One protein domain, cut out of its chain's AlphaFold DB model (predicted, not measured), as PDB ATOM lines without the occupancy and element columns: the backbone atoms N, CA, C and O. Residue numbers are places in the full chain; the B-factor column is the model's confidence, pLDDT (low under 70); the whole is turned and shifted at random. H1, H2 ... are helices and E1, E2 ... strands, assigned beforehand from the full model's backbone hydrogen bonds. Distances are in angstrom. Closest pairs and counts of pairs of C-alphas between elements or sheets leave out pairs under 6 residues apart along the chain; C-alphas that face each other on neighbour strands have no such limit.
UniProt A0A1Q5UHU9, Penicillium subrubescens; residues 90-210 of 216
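What this domain is: This is residues 90 to 210 of the 216 residues of a protein of Penicillium subrubescens (UniProt A0A1Q5UHU9). A twisted wall of four parallel strands stands between helices, with H1 over one face and H2 and H3 over the other, three layers in all. Long unnamed stretches, residues 103 to 115 and 136 to 154, follow E1 and E2. The 121 printed residues hold three named helices and four named strands in the order E1 H1 E2 H2 E3 H3 E4; the sheet's order is E2 E1 E3 E4, and the class is mixed. The whole is compact, with a radius of gyration of the C-alphas of 13.5 A and spans of 39 by 31 by 22 A.

Where its parts are: E1 is residues 97 to 102, 16.6 A long, from C-alpha 97 at (-16.008, -41.774, 22.519). H1 is residues 116 to 126, 15.5 A, and E2 residues 131 to 135, 13.2 A. H2, residues 155 to 171, measures 24.1 A, and E3, residues 176 to 182, 20.4 A. H3 is residues 189 to 198, 13.4 A. E4, residues 205 to 210, 16.6 A, ends at C-alpha 210 (-11.982, -41.792, 41.172).

How they stand to each other: E1 is parallel to E2, with N 99 and O 132 2.8 A apart, and to E3, with N 98 and O 176 2.9 A apart, both within hydrogen-bond range. E3 is parallel to E4, with N 208 and O 179 within range at 2.8 A. E1, H1, E2 and E3, H3, E4 are strand-helix-strand units, parallel neighbour strands joined through a helix; E2, H2, E3 is a split one, with E1 between its strands. The three crossovers are right-handed. H1 is on the sheet at a height of 8.4 A, over E1 and E3. On the opposite face H2, at 10.4 A, lies over E1, and H3, at 9.9 A, over E3. H2 touches H3 with residues 157 to 162 alone, at a steep tilt of 45 degrees, the same way; their closest C-alphas, Ile 158 and Leu 189, are 6.0 A apart. In H1, H2 and H3 every O i to N i+4 pair is within hydrogen-bond range.

The domain as a whole: The C-alphas farthest apart, of Gly 128 and Pro 150, are 40.6 A apart. The printed part has no cut. The links E1 to H1 and E2 to H2 are long. The pLDDT is under 70 at residues 151 to 152 and 183 to 210.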
ATOM      1  N   THR A  90     -20.894 -29.517  24.011       92.75
ATOM      2  CA  THR A  90     -21.601 -28.233  23.878       92.75
ATOM      3  C   THR A  90     -21.201 -27.485  22.601       92.75
ATOM      4  O   THR A  90     -22.059 -26.862  21.975       92.75
ATOM      5  N   SER A  91     -19.949 -27.643  22.153       93.25
ATOM      6  CA  SER A  91     -19.414 -27.098  20.892       93.25
ATOM      7  C   SER A  91     -19.795 -27.911  19.644       93.25
ATOM      8  O   SER A  91     -19.559 -27.451  18.531       93.25
ATOM      9  N   GLY A  92     -20.373 -29.109  19.800       91.00
ATOM     10  CA  GLY A  92     -20.739 -30.000  18.690       91.00
ATOM     11  C   GLY A  92     -19.592 -30.854  18.126       91.00
ATOM     12  O   GLY A  92     -19.765 -31.504  17.097       91.00
ATOM     13  N   ASN A  93     -18.443 -30.903  18.803       93.38
ATOM     14  CA  ASN A  93     -17.277 -31.719  18.454       93.38
ATOM     15  C   ASN A  93     -17.479 -33.197  18.852       93.38
ATOM     16  O   ASN A  93     -16.705 -33.750  19.632       93.38
ATOM     17  N   CYS A  94     -18.523 -33.849  18.335       93.88
ATOM     18  CA  CYS A  94     -18.758 -35.270  18.593       93.88
ATOM     19  C   CYS A  94     -17.571 -36.138  18.131       93.88
ATOM     20  O   CYS A  94     -17.012 -35.939  17.049       93.88
ATOM     21  N   LYS A  95     -17.229 -37.142  18.941       95.06
ATOM     22  CA  LYS A  95     -16.205 -38.164  18.679       95.06
ATOM     23  C   LYS A  95     -16.783 -39.559  18.930       95.06
ATOM     24  O   LYS A  95     -17.856 -39.680  19.516       95.06
ATOM     25  N   ASP A  96     -16.067 -40.604  18.513       92.75
ATOM     26  CA  ASP A  96     -16.495 -42.000  18.712       92.75
ATOM     27  C   ASP A  96     -16.664 -42.349  20.197       92.75
ATOM     28  O   ASP A  96     -17.532 -43.146  20.557       92.75
ATOM     29  N   VAL A  97     -15.860 -41.726  21.064       93.19
ATOM     30  CA  VAL A  97     -16.008 -41.774  22.519       93.19
ATOM     31  C   VAL A  97     -16.183 -40.358  23.061       93.19
ATOM     32  O   VAL A  97     -15.397 -39.466  22.752       93.19
ATOM     33  N   MET A  98     -17.198 -40.157  23.898       94.50
ATOM     34  CA  MET A  98     -17.428 -38.899  24.612       94.50
ATOM     35  C   MET A  98     -17.214 -39.115  26.108       94.50
ATOM     36  O   MET A  98     -17.925 -39.907  26.726       94.50
ATOM     37  N   PHE A  99     -16.239 -38.414  26.684       94.19
ATOM     38  CA  PHE A  99     -15.934 -38.443  28.110       94.19
ATOM     39  C   PHE A  99     -16.625 -37.278  28.828       94.19
ATOM     40  O   PHE A  99     -16.276 -36.114  28.621       94.19
ATOM     41  N   LEU A 100     -17.619 -37.594  29.660       92.94
ATOM     42  CA  LEU A 100     -18.364 -36.639  30.482       92.94
ATOM     43  C   LEU A 100     -17.861 -36.719  31.928       92.94
ATOM     44  O   LEU A 100     -17.907 -37.791  32.536       92.94
ATOM     45  N   PHE A 101     -17.394 -35.603  32.491       91.75
ATOM     46  CA  PHE A 101     -16.697 -35.605  33.781       91.75
ATOM     47  C   PHE A 101     -17.264 -34.617  34.809       91.75
ATOM     48  O   PHE A 101     -17.427 -33.433  34.520       91.75
ATOM     49  N   ALA A 102     -17.489 -35.089  36.037       90.38
ATOM     50  CA  ALA A 102     -17.767 -34.252  37.204       90.38
ATOM     51  C   ALA A 102     -16.482 -33.994  38.013       90.38
ATOM     52  O   ALA A 102     -15.944 -34.903  38.653       90.38
ATOM     53  N   ARG A 103     -15.993 -32.749  37.995       90.31
ATOM     54  CA  ARG A 103     -14.860 -32.303  38.828       90.31
ATOM     55  C   ARG A 103     -15.174 -32.376  40.328       90.31
ATOM     56  O   ARG A 103     -16.333 -32.293  40.717       90.31
ATOM     57  N   GLY A 104     -14.148 -32.475  41.166       84.12
ATOM     58  CA  GLY A 104     -14.296 -32.449  42.619       84.12
ATOM     59  C   GLY A 104     -14.632 -31.063  43.171       84.12
ATOM     60  O   GLY A 104     -14.410 -30.039  42.521       84.12
ATOM     61  N   SER A 105     -15.144 -31.020  44.405       83.06
ATOM     62  CA  SER A 105     -15.438 -29.753  45.076       83.06
ATOM     63  C   SER A 105     -14.208 -28.849  45.155       83.06
ATOM     64  O   SER A 105     -13.094 -29.321  45.382       83.06
ATOM     65  N   THR A 106     -14.419 -27.541  45.011       84.25
ATOM     66  CA  THR A 106     -13.386 -26.486  44.920       84.25
ATOM     67  C   THR A 106     -12.476 -26.530  43.686       84.25
ATOM     68  O   THR A 106     -11.695 -25.598  43.494       84.25
ATOM     69  N   GLU A 107     -12.586 -27.531  42.803       85.88
ATOM     70  CA  GLU A 107     -11.852 -27.502  41.537       85.88
ATOM     71  C   GLU A 107     -12.400 -26.419  40.586       85.88
ATOM     72  O   GLU A 107     -13.609 -26.186  40.479       85.88
ATOM     73  N   VAL A 108     -11.487 -25.767  39.862       90.00
ATOM     74  CA  VAL A 108     -11.798 -24.703  38.895       90.00
ATOM     75  C   VAL A 108     -12.135 -25.256  37.504       90.00
ATOM     76  O   VAL A 108     -11.779 -26.381  37.158       90.00
ATOM     77  N   GLY A 109     -12.802 -24.442  36.682       91.88
ATOM     78  CA  GLY A 109     -13.264 -24.847  35.351       91.88
ATOM     79  C   GLY A 109     -14.453 -25.811  35.412       91.88
ATOM     80  O   GLY A 109     -15.208 -25.791  36.379       91.88
ATOM     81  N   ASN A 110     -14.646 -26.638  34.380       92.69
ATOM     82  CA  ASN A 110     -15.662 -27.707  34.391       92.69
ATOM     83  C   ASN A 110     -15.065 -29.128  34.424       92.69
ATOM     84  O   ASN A 110     -15.780 -30.070  34.750       92.69
ATOM     85  N   MET A 111     -13.765 -29.280  34.152       92.38
ATOM     86  CA  MET A 111     -13.051 -30.566  34.177       92.38
ATOM     87  C   MET A 111     -12.141 -30.719  35.401       92.38
ATOM     88  O   MET A 111     -11.720 -31.829  35.711       92.38
ATOM     89  N   GLY A 112     -11.867 -29.623  36.111       90.94
ATOM     90  CA  GLY A 112     -10.956 -29.603  37.249       90.94
ATOM     91  C   GLY A 112      -9.489 -29.507  36.842       90.94
ATOM     92  O   GLY A 112      -9.165 -29.188  35.700       90.94
ATOM     93  N   THR A 113      -8.595 -29.747  37.797       88.81
ATOM     94  CA  THR A 113      -7.138 -29.621  37.628       88.81
ATOM     95  C   THR A 113      -6.387 -30.921  37.883       88.81
ATOM     96  O   THR A 113      -5.225 -31.012  37.496       88.81
ATOM     97  N   VAL A 114      -7.019 -31.909  38.530       84.00
ATOM     98  CA  VAL A 114      -6.346 -33.146  38.955       84.00
ATOM     99  C   VAL A 114      -6.680 -34.324  38.040       84.00
ATOM    100  O   VAL A 114      -5.822 -34.793  37.304       84.00
ATOM    101  N   VAL A 115      -7.914 -34.833  38.085       87.31
ATOM    102  CA  VAL A 115      -8.250 -36.124  37.450       87.31
ATOM    103  C   VAL A 115      -8.871 -35.967  36.064       87.31
ATOM    104  O   VAL A 115      -8.564 -36.749  35.169       87.31
ATOM    105  N   GLY A 116      -9.746 -34.981  35.864       89.31
ATOM    106  CA  GLY A 116     -10.517 -34.855  34.625       89.31
ATOM    107  C   GLY A 116      -9.666 -34.678  33.361       89.31
ATOM    108  O   GLY A 116      -9.866 -35.437  32.410       89.31
ATOM    109  N   PRO A 117      -8.722 -33.716  33.324       91.94
ATOM    110  CA  PRO A 117      -7.868 -33.500  32.154       91.94
ATOM    111  C   PRO A 117      -6.934 -34.689  31.902       91.94
ATOM    112  O   PRO A 117      -6.827 -35.158  30.775       91.94
ATOM    113  N   ASP A 118      -6.334 -35.232  32.965       90.75
ATOM    114  CA  ASP A 118      -5.438 -36.390  32.906       90.75
ATOM    115  C   ASP A 118      -6.123 -37.631  32.308       90.75
ATOM    116  O   ASP A 118      -5.578 -38.263  31.405       90.75
ATOM    117  N   VAL A 119      -7.341 -37.955  32.761       90.19
ATOM    118  CA  VAL A 119      -8.111 -39.101  32.247       90.19
ATOM    119  C   VAL A 119      -8.572 -38.873  30.807       90.19
ATOM    120  O   VAL A 119      -8.558 -39.817  30.020       90.19
ATOM    121  N   CYS A 120      -8.949 -37.645  30.432       92.12
ATOM    122  CA  CYS A 120      -9.279 -37.333  29.040       92.12
ATOM    123  C   CYS A 120      -8.078 -37.538  28.112       92.12
ATOM    124  O   CYS A 120      -8.199 -38.244  27.111       92.12
ATOM    125  N   ASP A 121      -6.925 -36.953  28.447       90.62
ATOM    126  CA  ASP A 121      -5.731 -37.033  27.608       90.62
ATOM    127  C   ASP A 121      -5.231 -38.484  27.509       90.62
ATOM    128  O   ASP A 121      -4.885 -38.936  26.417       90.62
ATOM    129  N   ASP A 122      -5.286 -39.267  28.592       90.62
ATOM    130  CA  ASP A 122      -4.912 -40.688  28.565       90.62
ATOM    131  C   ASP A 122      -5.900 -41.557  27.766       90.62
ATOM    132  O   ASP A 122      -5.476 -42.502  27.092       90.62
ATOM    133  N   LEU A 123      -7.202 -41.240  27.782       89.81
ATOM    134  CA  LEU A 123      -8.192 -41.862  26.893       89.81
ATOM    135  C   LEU A 123      -7.930 -41.480  25.429       89.81
ATOM    136  O   LEU A 123      -7.953 -42.348  24.556       89.81
ATOM    137  N   ALA A 124      -7.652 -40.204  25.150       90.38
ATOM    138  CA  ALA A 124      -7.353 -39.713  23.808       90.38
ATOM    139  C   ALA A 124      -6.083 -40.363  23.237       90.38
ATOM    140  O   ALA A 124      -6.083 -40.775  22.079       90.38
ATOM    141  N   LEU A 125      -5.035 -40.529  24.050       89.44
ATOM    142  CA  LEU A 125      -3.808 -41.237  23.670       89.44
ATOM    143  C   LEU A 125      -4.072 -42.718  23.354       89.44
ATOM    144  O   LEU A 125      -3.616 -43.211  22.324       89.44
ATOM    145  N   GLN A 126      -4.838 -43.421  24.196       89.31
ATOM    146  CA  GLN A 126      -5.158 -44.842  23.992       89.31
ATOM    147  C   GLN A 126      -6.079 -45.099  22.789       89.31
ATOM    148  O   GLN A 126      -6.004 -46.161  22.174       89.31
ATOM    149  N   LEU A 127      -6.937 -44.136  22.442       89.00
ATOM    150  CA  LEU A 127      -7.942 -44.247  21.378       89.00
ATOM    151  C   LEU A 127      -7.601 -43.406  20.132       89.00
ATOM    152  O   LEU A 127      -8.484 -43.071  19.342       89.00
ATOM    153  N   GLY A 128      -6.327 -43.046  19.945       88.19
ATOM    154  CA  GLY A 128      -5.830 -42.407  18.718       88.19
ATOM    155  C   GLY A 128      -6.417 -41.020  18.415       88.19
ATOM    156  O   GLY A 128      -6.471 -40.621  17.256       88.19
ATOM    157  N   GLY A 129      -6.876 -40.290  19.435       86.31
ATOM    158  CA  GLY A 129      -7.482 -38.960  19.312       86.31
ATOM    159  C   GLY A 129      -8.997 -38.944  19.063       86.31
ATOM    160  O   GLY A 129      -9.575 -37.862  18.930       86.31
ATOM    161  N   ASN A 130      -9.671 -40.101  19.045       88.88
ATOM    162  CA  ASN A 130     -11.129 -40.197  18.869       88.88
ATOM    163  C   ASN A 130     -11.918 -40.090  20.190       88.88
ATOM    164  O   ASN A 130     -12.937 -40.756  20.381       88.88
ATOM    165  N   VAL A 131     -11.469 -39.204  21.084       93.56
ATOM    166  CA  VAL A 131     -12.138 -38.881  22.353       93.56
ATOM    167  C   VAL A 131     -12.462 -37.394  22.388       93.56
ATOM    168  O   VAL A 131     -11.593 -36.567  22.121       93.56
ATOM    169  N   GLY A 132     -13.719 -37.064  22.672       95.12
ATOM    170  CA  GLY A 132     -14.180 -35.699  22.929       95.12
ATOM    171  C   GLY A 132     -14.510 -35.557  24.406       95.12
ATOM    172  O   GLY A 132     -15.098 -36.468  24.990       95.12
ATOM    173  N   CYS A 133     -14.134 -34.442  25.023       95.44
ATOM    174  CA  CYS A 133     -14.228 -34.275  26.469       95.44
ATOM    175  C   CYS A 133     -15.156 -33.116  26.849       95.44
ATOM    176  O   CYS A 133     -15.136 -32.028  26.267       95.44
ATOM    177  N   GLN A 134     -16.011 -33.364  27.836       96.31
ATOM    178  CA  GLN A 134     -17.006 -32.416  28.314       96.31
ATOM    179  C   GLN A 134     -17.037 -32.432  29.841       96.31
ATOM    180  O   GLN A 134     -17.410 -33.424  30.464       96.31
ATOM    181  N   GLY A 135     -16.700 -31.298  30.446       93.06
ATOM    182  CA  GLY A 135     -16.887 -31.117  31.879       93.06
ATOM    183  C   GLY A 135     -18.335 -30.763  32.190       93.06
ATOM    184  O   GLY A 135     -18.942 -29.937  31.499       93.06
ATOM    185  N   ILE A 136     -18.881 -31.352  33.249       90.69
ATOM    186  CA  ILE A 136     -20.180 -30.968  33.792       90.69
ATOM    187  C   ILE A 136     -20.005 -29.585  34.439       90.69
ATOM    188  O   ILE A 136     -19.140 -29.368  35.289       90.69
ATOM    189  N   GLY A 137     -20.788 -28.618  33.966       87.69
ATOM    190  CA  GLY A 137     -20.715 -27.208  34.355       87.69
ATOM    191  C   GLY A 137     -22.110 -26.631  34.572       87.69
ATOM    192  O   GLY A 137     -22.995 -27.332  35.051       87.69
ATOM    193  N   GLY A 138     -22.335 -25.367  34.208       87.88
ATOM    194  CA  GLY A 138     -23.650 -24.737  34.364       87.88
ATOM    195  C   GLY A 138     -24.025 -24.590  35.839       87.88
ATOM    196  O   GLY A 138     -23.307 -23.921  36.579       87.88
ATOM    197  N   ALA A 139     -25.123 -25.219  36.271       86.44
ATOM    198  CA  ALA A 139     -25.514 -25.204  37.681       86.44
ATOM    199  C   ALA A 139     -24.600 -26.062  38.578       86.44
ATOM    200  O   ALA A 139     -24.632 -25.869  39.790       86.44
ATOM    201  N   TYR A 140     -23.747 -26.936  38.015       85.44
ATOM    202  CA  TYR A 140     -22.764 -27.695  38.792       85.44
ATOM    203  C   TYR A 140     -21.581 -26.823  39.244       85.44
ATOM    204  O   TYR A 140     -20.522 -26.729  38.601       85.44
ATOM    205  N   THR A 141     -21.766 -26.175  40.393       85.25
ATOM    206  CA  THR A 141     -20.798 -25.279  41.045       85.25
ATOM    207  C   THR A 141     -19.615 -26.013  41.671       85.25
ATOM    208  O   THR A 141     -18.567 -25.394  41.853       85.25
ATOM    209  N   ALA A 142     -19.752 -27.314  41.958       82.88
ATOM    210  CA  ALA A 142     -18.794 -28.092  42.748       82.88
ATOM    211  C   ALA A 142     -18.421 -27.373  44.065       82.88
ATOM    212  O   ALA A 142     -17.248 -27.233  44.426       82.88
ATOM    213  N   GLY A 143     -19.428 -26.856  44.772       79.75
ATOM    214  CA  GLY A 143     -19.237 -26.308  46.110       79.75
ATOM    215  C   GLY A 143     -19.005 -27.398  47.167       79.75
ATOM    216  O   GLY A 143     -19.008 -28.600  46.887       79.75
ATOM    217  N   LEU A 144     -18.727 -26.959  48.397       80.81
ATOM    218  CA  LEU A 144     -18.542 -27.832  49.565       80.81
ATOM    219  C   LEU A 144     -19.814 -27.966  50.416       80.81
ATOM    220  O   LEU A 144     -19.908 -28.890  51.219       80.81
ATOM    221  N   ALA A 145     -20.777 -27.050  50.281       77.75
ATOM    222  CA  ALA A 145     -22.001 -27.061  51.086       77.75
ATOM    223  C   ALA A 145     -22.999 -28.107  50.564       77.75
ATOM    224  O   ALA A 145     -23.722 -28.736  51.329       77.75
ATOM    225  N   GLU A 146     -22.980 -28.329  49.257       73.62
ATOM    226  CA  GLU A 146     -23.763 -29.299  48.506       73.62
ATOM    227  C   GLU A 146     -23.451 -30.736  48.960       73.62
ATOM    228  O   GLU A 146     -24.349 -31.572  49.031       73.62
ATOM    229  N   ASN A 147     -22.215 -30.993  49.403       71.19
ATOM    230  CA  ASN A 147     -21.792 -32.266  49.991       71.19
ATOM    231  C   ASN A 147     -22.489 -32.597  51.324       71.19
ATOM    232  O   ASN A 147     -22.479 -33.752  51.738       71.19
ATOM    233  N   LEU A 148     -23.089 -31.609  52.002       75.56
ATOM    234  CA  LEU A 148     -23.846 -31.802  53.247       75.56
ATOM    235  C   LEU A 148     -25.314 -32.196  53.002       75.56
ATOM    236  O   LEU A 148     -26.057 -32.438  53.955       75.56
ATOM    237  N   LEU A 149     -25.758 -32.227  51.742       77.38
ATOM    238  CA  LEU A 149     -27.123 -32.595  51.372       77.38
ATOM    239  C   LEU A 149     -27.306 -34.126  51.363       77.38
ATOM    240  O   LEU A 149     -26.329 -34.860  51.223       77.38
ATOM    241  N   PRO A 150     -28.548 -34.650  51.449       70.38
ATOM    242  CA  PRO A 150     -28.801 -36.095  51.570       70.38
ATOM    243  C   PRO A 150     -28.279 -36.972  50.421       70.38
ATOM    244  O   PRO A 150     -28.201 -38.184  50.578       70.38
ATOM    245  N   GLN A 151     -27.958 -36.371  49.271       66.75
ATOM    246  CA  GLN A 151     -27.400 -37.031  48.081       66.75
ATOM    247  C   GLN A 151     -25.937 -36.604  47.836       66.75
ATOM    248  O   GLN A 151     -25.411 -36.752  46.736       66.75
ATOM    249  N   ASN A 152     -25.282 -36.027  48.851       69.19
ATOM    250  CA  ASN A 152     -23.907 -35.522  48.817       69.19
ATOM    251  C   ASN A 152     -23.601 -34.572  47.633       69.19
ATOM    252  O   ASN A 152     -22.461 -34.471  47.191       69.19
ATOM    253  N   THR A 153     -24.637 -33.924  47.101       73.88
ATOM    254  CA  THR A 153     -24.648 -32.947  46.008       73.88
ATOM    255  C   THR A 153     -26.043 -32.299  46.004       73.88
ATOM    256  O   THR A 153     -26.977 -32.827  46.626       73.88
ATOM    257  N   ALA A 154     -26.236 -31.180  45.311       78.56
ATOM    258  CA  ALA A 154     -27.553 -30.572  45.175       78.56
ATOM    259  C   ALA A 154     -28.395 -31.240  44.067       78.56
ATOM    260  O   ALA A 154     -27.848 -31.660  43.046       78.56
ATOM    261  N   PRO A 155     -29.737 -31.301  44.187       79.94
ATOM    262  CA  PRO A 155     -30.591 -31.907  43.158       79.94
ATOM    263  C   PRO A 155     -30.416 -31.295  41.758       79.94
ATOM    264  O   PRO A 155     -30.467 -32.015  40.760       79.94
ATOM    265  N   GLN A 156     -30.147 -29.986  41.669       82.50
ATOM    266  CA  GLN A 156     -29.837 -29.319  40.400       82.50
ATOM    267  C   GLN A 156     -28.527 -29.799  39.748       82.50
ATOM    268  O   GLN A 156     -28.427 -29.768  38.522       82.50
ATOM    269  N   ASP A 157     -27.555 -30.292  40.521       82.81
ATOM    270  CA  ASP A 157     -26.302 -30.851  39.999       82.81
ATOM    271  C   ASP A 157     -26.572 -32.156  39.248       82.81
ATOM    272  O   ASP A 157     -26.111 -32.351  38.122       82.81
ATOM    273  N   ILE A 158     -27.381 -33.027  39.864       79.56
ATOM    274  CA  ILE A 158     -27.813 -34.304  39.286       79.56
ATOM    275  C   ILE A 158     -28.603 -34.039  38.009       79.56
ATOM    276  O   ILE A 158     -28.313 -34.656  36.987       79.56
ATOM    277  N   GLN A 159     -29.558 -33.101  38.039       82.88
ATOM    278  CA  GLN A 159     -30.336 -32.756  36.850       82.88
ATOM    279  C   GLN A 159     -29.440 -32.218  35.728       82.88
ATOM    280  O   GLN A 159     -29.537 -32.686  34.599       82.88
ATOM    281  N   THR A 160     -28.501 -31.320  36.042       86.06
ATOM    282  CA  THR A 160     -27.560 -30.760  35.057       86.06
ATOM    283  C   THR A 160     -26.681 -31.836  34.424       86.06
ATOM    284  O   THR A 160     -26.436 -31.813  33.217       86.06
ATOM    285  N   ALA A 161     -26.227 -32.807  35.217       85.19
ATOM    286  CA  ALA A 161     -25.496 -33.951  34.700       85.19
ATOM    287  C   ALA A 161     -26.393 -34.808  33.785       85.19
ATOM    288  O   ALA A 161     -26.017 -35.061  32.642       85.19
ATOM    289  N   VAL A 162     -27.595 -35.195  34.235       84.69
ATOM    290  CA  VAL A 162     -28.583 -35.967  33.449       84.69
ATOM    291  C   VAL A 162     -28.918 -35.281  32.119       84.69
ATOM    292  O   VAL A 162     -28.944 -35.940  31.078       84.69
ATOM    293  N   ASP A 163     -29.129 -33.967  32.126       88.75
ATOM    294  CA  ASP A 163     -29.402 -33.177  30.924       88.75
ATOM    295  C   ASP A 163     -28.223 -33.229  29.948       88.75
ATOM    296  O   ASP A 163     -28.428 -33.431  28.753       88.75
ATOM    297  N   MET A 164     -26.985 -33.177  30.449       89.62
ATOM    298  CA  MET A 164     -25.774 -33.308  29.635       89.62
ATOM    299  C   MET A 164     -25.588 -34.724  29.053       89.62
ATOM    300  O   MET A 164     -25.162 -34.864  27.905       89.62
ATOM    301  N   PHE A 165     -25.965 -35.787  29.777       89.38
ATOM    302  CA  PHE A 165     -26.013 -37.150  29.220       89.38
ATOM    303  C   PHE A 165     -27.076 -37.284  28.120       89.38
ATOM    304  O   PHE A 165     -26.808 -37.866  27.067       89.38
ATOM    305  N   ASN A 166     -28.265 -36.708  28.326       89.44
ATOM    306  CA  ASN A 166     -29.328 -36.679  27.320       89.44
ATOM    307  C   ASN A 166     -28.927 -35.857  26.081       89.44
ATOM    308  O   ASN A 166     -29.182 -36.281  24.949       89.44
ATOM    309  N   GLU A 167     -28.260 -34.718  26.279       91.25
ATOM    310  CA  GLU A 167     -27.682 -33.893  25.219       91.25
ATOM    311  C   GLU A 167     -26.635 -34.683  24.427       91.25
ATOM    312  O   GLU A 167     -26.689 -34.688  23.198       91.25
ATOM    313  N   CYS A 168     -25.747 -35.424  25.098       90.75
ATOM    314  CA  CYS A 168     -24.763 -36.289  24.447       90.75
ATOM    315  C   CYS A 168     -25.421 -37.372  23.591       90.75
ATOM    316  O   CYS A 168     -25.050 -37.551  22.433       90.75
ATOM    317  N   ASN A 169     -26.437 -38.049  24.125       89.12
ATOM    318  CA  ASN A 169     -27.172 -39.081  23.398       89.12
ATOM    319  C   ASN A 169     -27.973 -38.515  22.205       89.12
ATOM    320  O   ASN A 169     -28.216 -39.226  21.236       89.12
ATOM    321  N   THR A 170     -28.378 -37.241  22.259       91.25
ATOM    322  CA  THR A 170     -29.138 -36.580  21.182       91.25
ATOM    323  C   THR A 170     -28.229 -35.975  20.109       91.25
ATOM    324  O   THR A 170     -28.504 -36.129  18.921       91.25
ATOM    325  N   LYS A 171     -27.140 -35.296  20.499       94.00
ATOM    326  CA  LYS A 171     -26.186 -34.657  19.575       94.00
ATOM    327  C   LYS A 171     -25.195 -35.651  18.967       94.00
ATOM    328  O   LYS A 171     -24.865 -35.533  17.791       94.00
ATOM    329  N   CYS A 172     -24.740 -36.629  19.751       93.25
ATOM    330  CA  CYS A 172     -23.716 -37.601  19.373       93.25
ATOM    331  C   CYS A 172     -24.251 -39.053  19.466       93.25
ATOM    332  O   CYS A 172     -23.667 -39.867  20.180       93.25
ATOM    333  N   PRO A 173     -25.336 -39.425  18.753       89.44
ATOM    334  CA  PRO A 173     -26.052 -40.697  18.956       89.44
ATOM    335  C   PRO A 173     -25.228 -41.964  18.660       89.44
ATOM    336  O   PRO A 173     -25.581 -43.051  19.110       89.44
ATOM    337  N   ASN A 174     -24.131 -41.839  17.909       89.25
ATOM    338  CA  ASN A 174     -23.228 -42.950  17.595       89.25
ATOM    339  C   ASN A 174     -22.085 -43.112  18.618       89.25
ATOM    340  O   ASN A 174     -21.403 -44.139  18.607       89.25
ATOM    341  N   ALA A 175     -21.861 -42.115  19.480       90.50
ATOM    342  CA  ALA A 175     -20.743 -42.100  20.413       90.50
ATOM    343  C   ALA A 175     -20.946 -43.080  21.576       90.50
ATOM    344  O   ALA A 175     -22.060 -43.289  22.061       90.50
ATOM    345  N   LYS A 176     -19.851 -43.656  22.076       90.69
ATOM    346  CA  LYS A 176     -19.837 -44.371  23.356       90.69
ATOM    347  C   LYS A 176     -19.587 -43.374  24.473       90.69
ATOM    348  O   LYS A 176     -18.595 -42.649  24.450       90.69
ATOM    349  N   ILE A 177     -20.493 -43.330  25.442       88.31
ATOM    350  CA  ILE A 177     -20.402 -42.373  26.540       88.31
ATOM    351  C   ILE A 177     -19.600 -43.003  27.678       88.31
ATOM    352  O   ILE A 177     -19.985 -44.033  28.229       88.31
ATOM    353  N   VAL A 178     -18.490 -42.374  28.049       89.94
ATOM    354  CA  VAL A 178     -17.731 -42.707  29.255       89.94
ATOM    355  C   VAL A 178     -17.994 -41.608  30.277       89.94
ATOM    356  O   VAL A 178     -17.808 -40.431  29.986       89.94
ATOM    357  N   ALA A 179     -18.445 -41.979  31.469       88.69
ATOM    358  CA  ALA A 179     -18.668 -41.052  32.572       88.69
ATOM    359  C   ALA A 179     -17.527 -41.151  33.587       88.69
ATOM    360  O   ALA A 179     -17.066 -42.252  33.894       88.69
ATOM    361  N   GLY A 180     -17.127 -40.023  34.168       85.12
ATOM    362  CA  GLY A 180     -16.169 -39.988  35.266       85.12
ATOM    363  C   GLY A 180     -16.519 -38.968  36.344       85.12
ATOM    364  O   GLY A 180     -17.253 -38.011  36.099       85.12
ATOM    365  N   GLY A 181     -15.947 -39.134  37.535       84.50
ATOM    366  CA  GLY A 181     -15.929 -38.060  38.524       84.50
ATOM    367  C   GLY A 181     -14.835 -38.196  39.578       84.50
ATOM    368  O   GLY A 181     -14.426 -39.310  39.921       84.50
ATOM    369  N   TYR A 182     -14.380 -37.048  40.083       76.19
ATOM    370  CA  TYR A 182     -13.389 -36.902  41.156       76.19
ATOM    371  C   TYR A 182     -13.954 -36.087  42.324       76.19
ATOM    372  O   TYR A 182     -15.007 -35.467  42.207       76.19
ATOM    373  N   ARG A 183     -13.373 -36.248  43.520       67.38
ATOM    374  CA  ARG A 183     -14.160 -36.196  44.757       67.38
ATOM    375  C   ARG A 183     -13.395 -35.689  45.975       67.38
ATOM    376  O   ARG A 183     -12.544 -36.388  46.517       67.38
ATOM    377  N   TYR A 184     -13.870 -34.569  46.515       47.19
ATOM    378  CA  TYR A 184     -13.844 -34.294  47.950       47.19
ATOM    379  C   TYR A 184     -15.235 -34.655  48.517       47.19
ATOM    380  O   TYR A 184     -16.185 -33.944  48.233       47.19
ATOM    381  N   VAL A 185     -15.338 -35.801  49.220       37.59
ATOM    382  CA  VAL A 185     -16.397 -36.268  50.172       37.59
ATOM    383  C   VAL A 185     -17.813 -35.638  50.024       37.59
ATOM    384  O   VAL A 185     -17.956 -34.474  50.359       37.59
ATOM    385  N   ASN A 186     -18.918 -36.327  49.665       39.75
ATOM    386  CA  ASN A 186     -19.201 -37.782  49.584       39.75
ATOM    387  C   ASN A 186     -20.041 -38.204  48.333       39.75
ATOM    388  O   ASN A 186     -19.867 -37.577  47.295       39.75
ATOM    389  N   ILE A 187     -20.745 -39.360  48.314       44.47
ATOM    390  CA  ILE A 187     -20.701 -40.294  47.152       44.47
ATOM    391  C   ILE A 187     -21.803 -40.302  46.064       44.47
ATOM    392  O   ILE A 187     -21.595 -40.983  45.059       44.47
ATOM    393  N   ASP A 188     -22.891 -39.526  46.129       49.59
ATOM    394  CA  ASP A 188     -24.081 -39.891  45.324       49.59
ATOM    395  C   ASP A 188     -24.359 -39.152  44.002       49.59
ATOM    396  O   ASP A 188     -25.285 -39.564  43.306       49.59
ATOM    397  N   LEU A 189     -23.554 -38.181  43.538       52.66
ATOM    398  CA  LEU A 189     -23.758 -37.595  42.189       52.66
ATOM    399  C   LEU A 189     -23.736 -38.675  41.082       52.66
ATOM    400  O   LEU A 189     -24.577 -38.690  40.183       52.66
ATOM    401  N   LEU A 190     -22.810 -39.636  41.188       53.41
ATOM    402  CA  LEU A 190     -22.717 -40.776  40.268       53.41
ATOM    403  C   LEU A 190     -23.774 -41.859  40.537       53.41
ATOM    404  O   LEU A 190     -24.214 -42.502  39.588       53.41
ATOM    405  N   TYR A 191     -24.247 -42.031  41.775       49.75
ATOM    406  CA  TYR A 191     -25.392 -42.909  42.058       49.75
ATOM    407  C   TYR A 191     -26.704 -42.341  41.501       49.75
ATOM    408  O   TYR A 191     -27.507 -43.099  40.963       49.75
ATOM    409  N   GLY A 192     -26.908 -41.020  41.552       50.28
ATOM    410  CA  GLY A 192     -28.041 -40.341  40.919       50.28
ATOM    411  C   GLY A 192     -28.052 -40.543  39.402       50.28
ATOM    412  O   GLY A 192     -29.092 -40.872  38.832       50.28
ATOM    413  N   LEU A 193     -26.882 -40.451  38.761       52.88
ATOM    414  CA  LEU A 193     -26.708 -40.761  37.338       52.88
ATOM    415  C   LEU A 193     -26.990 -42.234  37.007       52.88
ATOM    416  O   LEU A 193     -27.734 -42.509  36.064       52.88
ATOM    417  N   VAL A 194     -26.455 -43.176  37.791       51.97
ATOM    418  CA  VAL A 194     -26.732 -44.616  37.637       51.97
ATOM    419  C   VAL A 194     -28.233 -44.900  37.779       51.97
ATOM    420  O   VAL A 194     -28.817 -45.553  36.918       51.97
ATOM    421  N   SER A 195     -28.871 -44.370  38.824       44.84
ATOM    422  CA  SER A 195     -30.267 -44.670  39.156       44.84
ATOM    423  C   SER A 195     -31.270 -44.045  38.178       44.84
ATOM    424  O   SER A 195     -32.222 -44.709  37.778       44.84
ATOM    425  N   ASN A 196     -31.055 -42.798  37.740       46.38
ATOM    426  CA  ASN A 196     -32.006 -42.097  36.866       46.38
ATOM    427  C   ASN A 196     -31.731 -42.273  35.365       46.38
ATOM    428  O   ASN A 196     -32.664 -42.178  34.570       46.38
ATOM    429  N   THR A 197     -30.480 -42.518  34.956       46.94
ATOM    430  CA  THR A 197     -30.099 -42.519  33.527       46.94
ATOM    431  C   THR A 197     -29.868 -43.928  32.979       46.94
ATOM    432  O   THR A 197     -30.348 -44.226  31.886       46.94
ATOM    433  N   LEU A 198     -29.202 -44.821  33.729       44.84
ATOM    434  CA  LEU A 198     -28.930 -46.193  33.259       44.84
ATOM    435  C   LEU A 198     -30.143 -47.123  33.366       44.84
ATOM    436  O   LEU A 198     -30.304 -48.007  32.532       44.84
ATOM    437  N   LEU A 199     -31.011 -46.929  34.364       40.47
ATOM    438  CA  LEU A 199     -32.233 -47.734  34.501       40.47
ATOM    439  C   LEU A 199     -33.339 -47.322  33.511       40.47
ATOM    440  O   LEU A 199     -34.295 -48.070  33.320       40.47
ATOM    441  N   ALA A 200     -33.220 -46.149  32.881       38.25
ATOM    442  CA  ALA A 200     -34.248 -45.593  32.002       38.25
ATOM    443  C   ALA A 200     -34.042 -45.910  30.508       38.25
ATOM    444  O   ALA A 200     -35.018 -45.901  29.753       38.25
ATOM    445  N   ARG A 201     -32.803 -46.157  30.050       41.28
ATOM    446  CA  ARG A 201     -32.472 -46.435  28.638       41.28
ATOM    447  C   ARG A 201     -31.246 -47.341  28.500       41.28
ATOM    448  O   ARG A 201     -30.275 -47.180  29.229       41.28
ATOM    449  N   GLU A 202     -31.254 -48.208  27.484       47.12
ATOM    450  CA  GLU A 202     -30.143 -49.095  27.086       47.12
ATOM    451  C   GLU A 202     -28.951 -48.329  26.458       47.12
ATOM    452  O   GLU A 202     -28.505 -48.626  25.349       47.12
ATOM    453  N   VAL A 203     -28.431 -47.303  27.135       49.28
ATOM    454  CA  VAL A 203     -27.278 -46.528  26.653       49.28
ATOM    455  C   VAL A 203     -25.988 -47.299  26.962       49.28
ATOM    456  O   VAL A 203     -25.679 -47.500  28.141       49.28
ATOM    457  N   PRO A 204     -25.186 -47.706  25.955       53.62
ATOM    458  CA  PRO A 204     -23.914 -48.382  26.184       53.62
ATOM    459  C   PRO A 204     -22.898 -47.379  26.741       53.62
ATOM    460  O   PRO A 204     -22.212 -46.682  25.987       53.62
ATOM    461  N   SER A 205     -22.829 -47.302  28.067       57.38
ATOM    462  CA  SER A 205     -22.000 -46.349  28.795       57.38
ATOM    463  C   SER A 205     -21.167 -47.021  29.881       57.38
ATOM    464  O   SER A 205     -21.604 -47.972  30.530       57.38
ATOM    465  N   LEU A 206     -19.938 -46.536  30.053       66.94
ATOM    466  CA  LEU A 206     -18.990 -47.019  31.056       66.94
ATOM    467  C   LEU A 206     -18.779 -45.928  32.104       66.94
ATOM    468  O   LEU A 206     -18.451 -44.799  31.753       66.94
ATOM    469  N   ILE A 207     -18.947 -46.262  33.382       64.19
ATOM    470  CA  ILE A 207     -18.828 -45.307  34.487       64.19
ATOM    471  C   ILE A 207     -17.564 -45.597  35.300       64.19
ATOM    472  O   ILE A 207     -17.362 -46.717  35.764       64.19
ATOM    473  N   MET A 208     -16.731 -44.575  35.493       61.53
ATOM    474  CA  MET A 208     -15.480 -44.625  36.252       61.53
ATOM    475  C   MET A 208     -15.574 -43.711  37.483       61.53
ATOM    476  O   MET A 208     -15.928 -42.541  37.365       61.53
ATOM    477  N   GLN A 209     -15.242 -44.208  38.676       60.09
ATOM    478  CA  GLN A 209     -15.226 -43.389  39.895       60.09
ATOM    479  C   GLN A 209     -13.807 -43.276  40.452       60.09
ATOM    480  O   GLN A 209     -13.181 -44.285  40.766       60.09
ATOM    481  N   PHE A 210     -13.313 -42.048  40.624       55.91
ATOM    482  CA  PHE A 210     -11.982 -41.792  41.172       55.91
ATOM    483  C   PHE A 210     -12.094 -41.299  42.615       55.91
ATOM    484  O   PHE A 210     -12.362 -40.128  42.884       55.91
TER     485      PHE A 210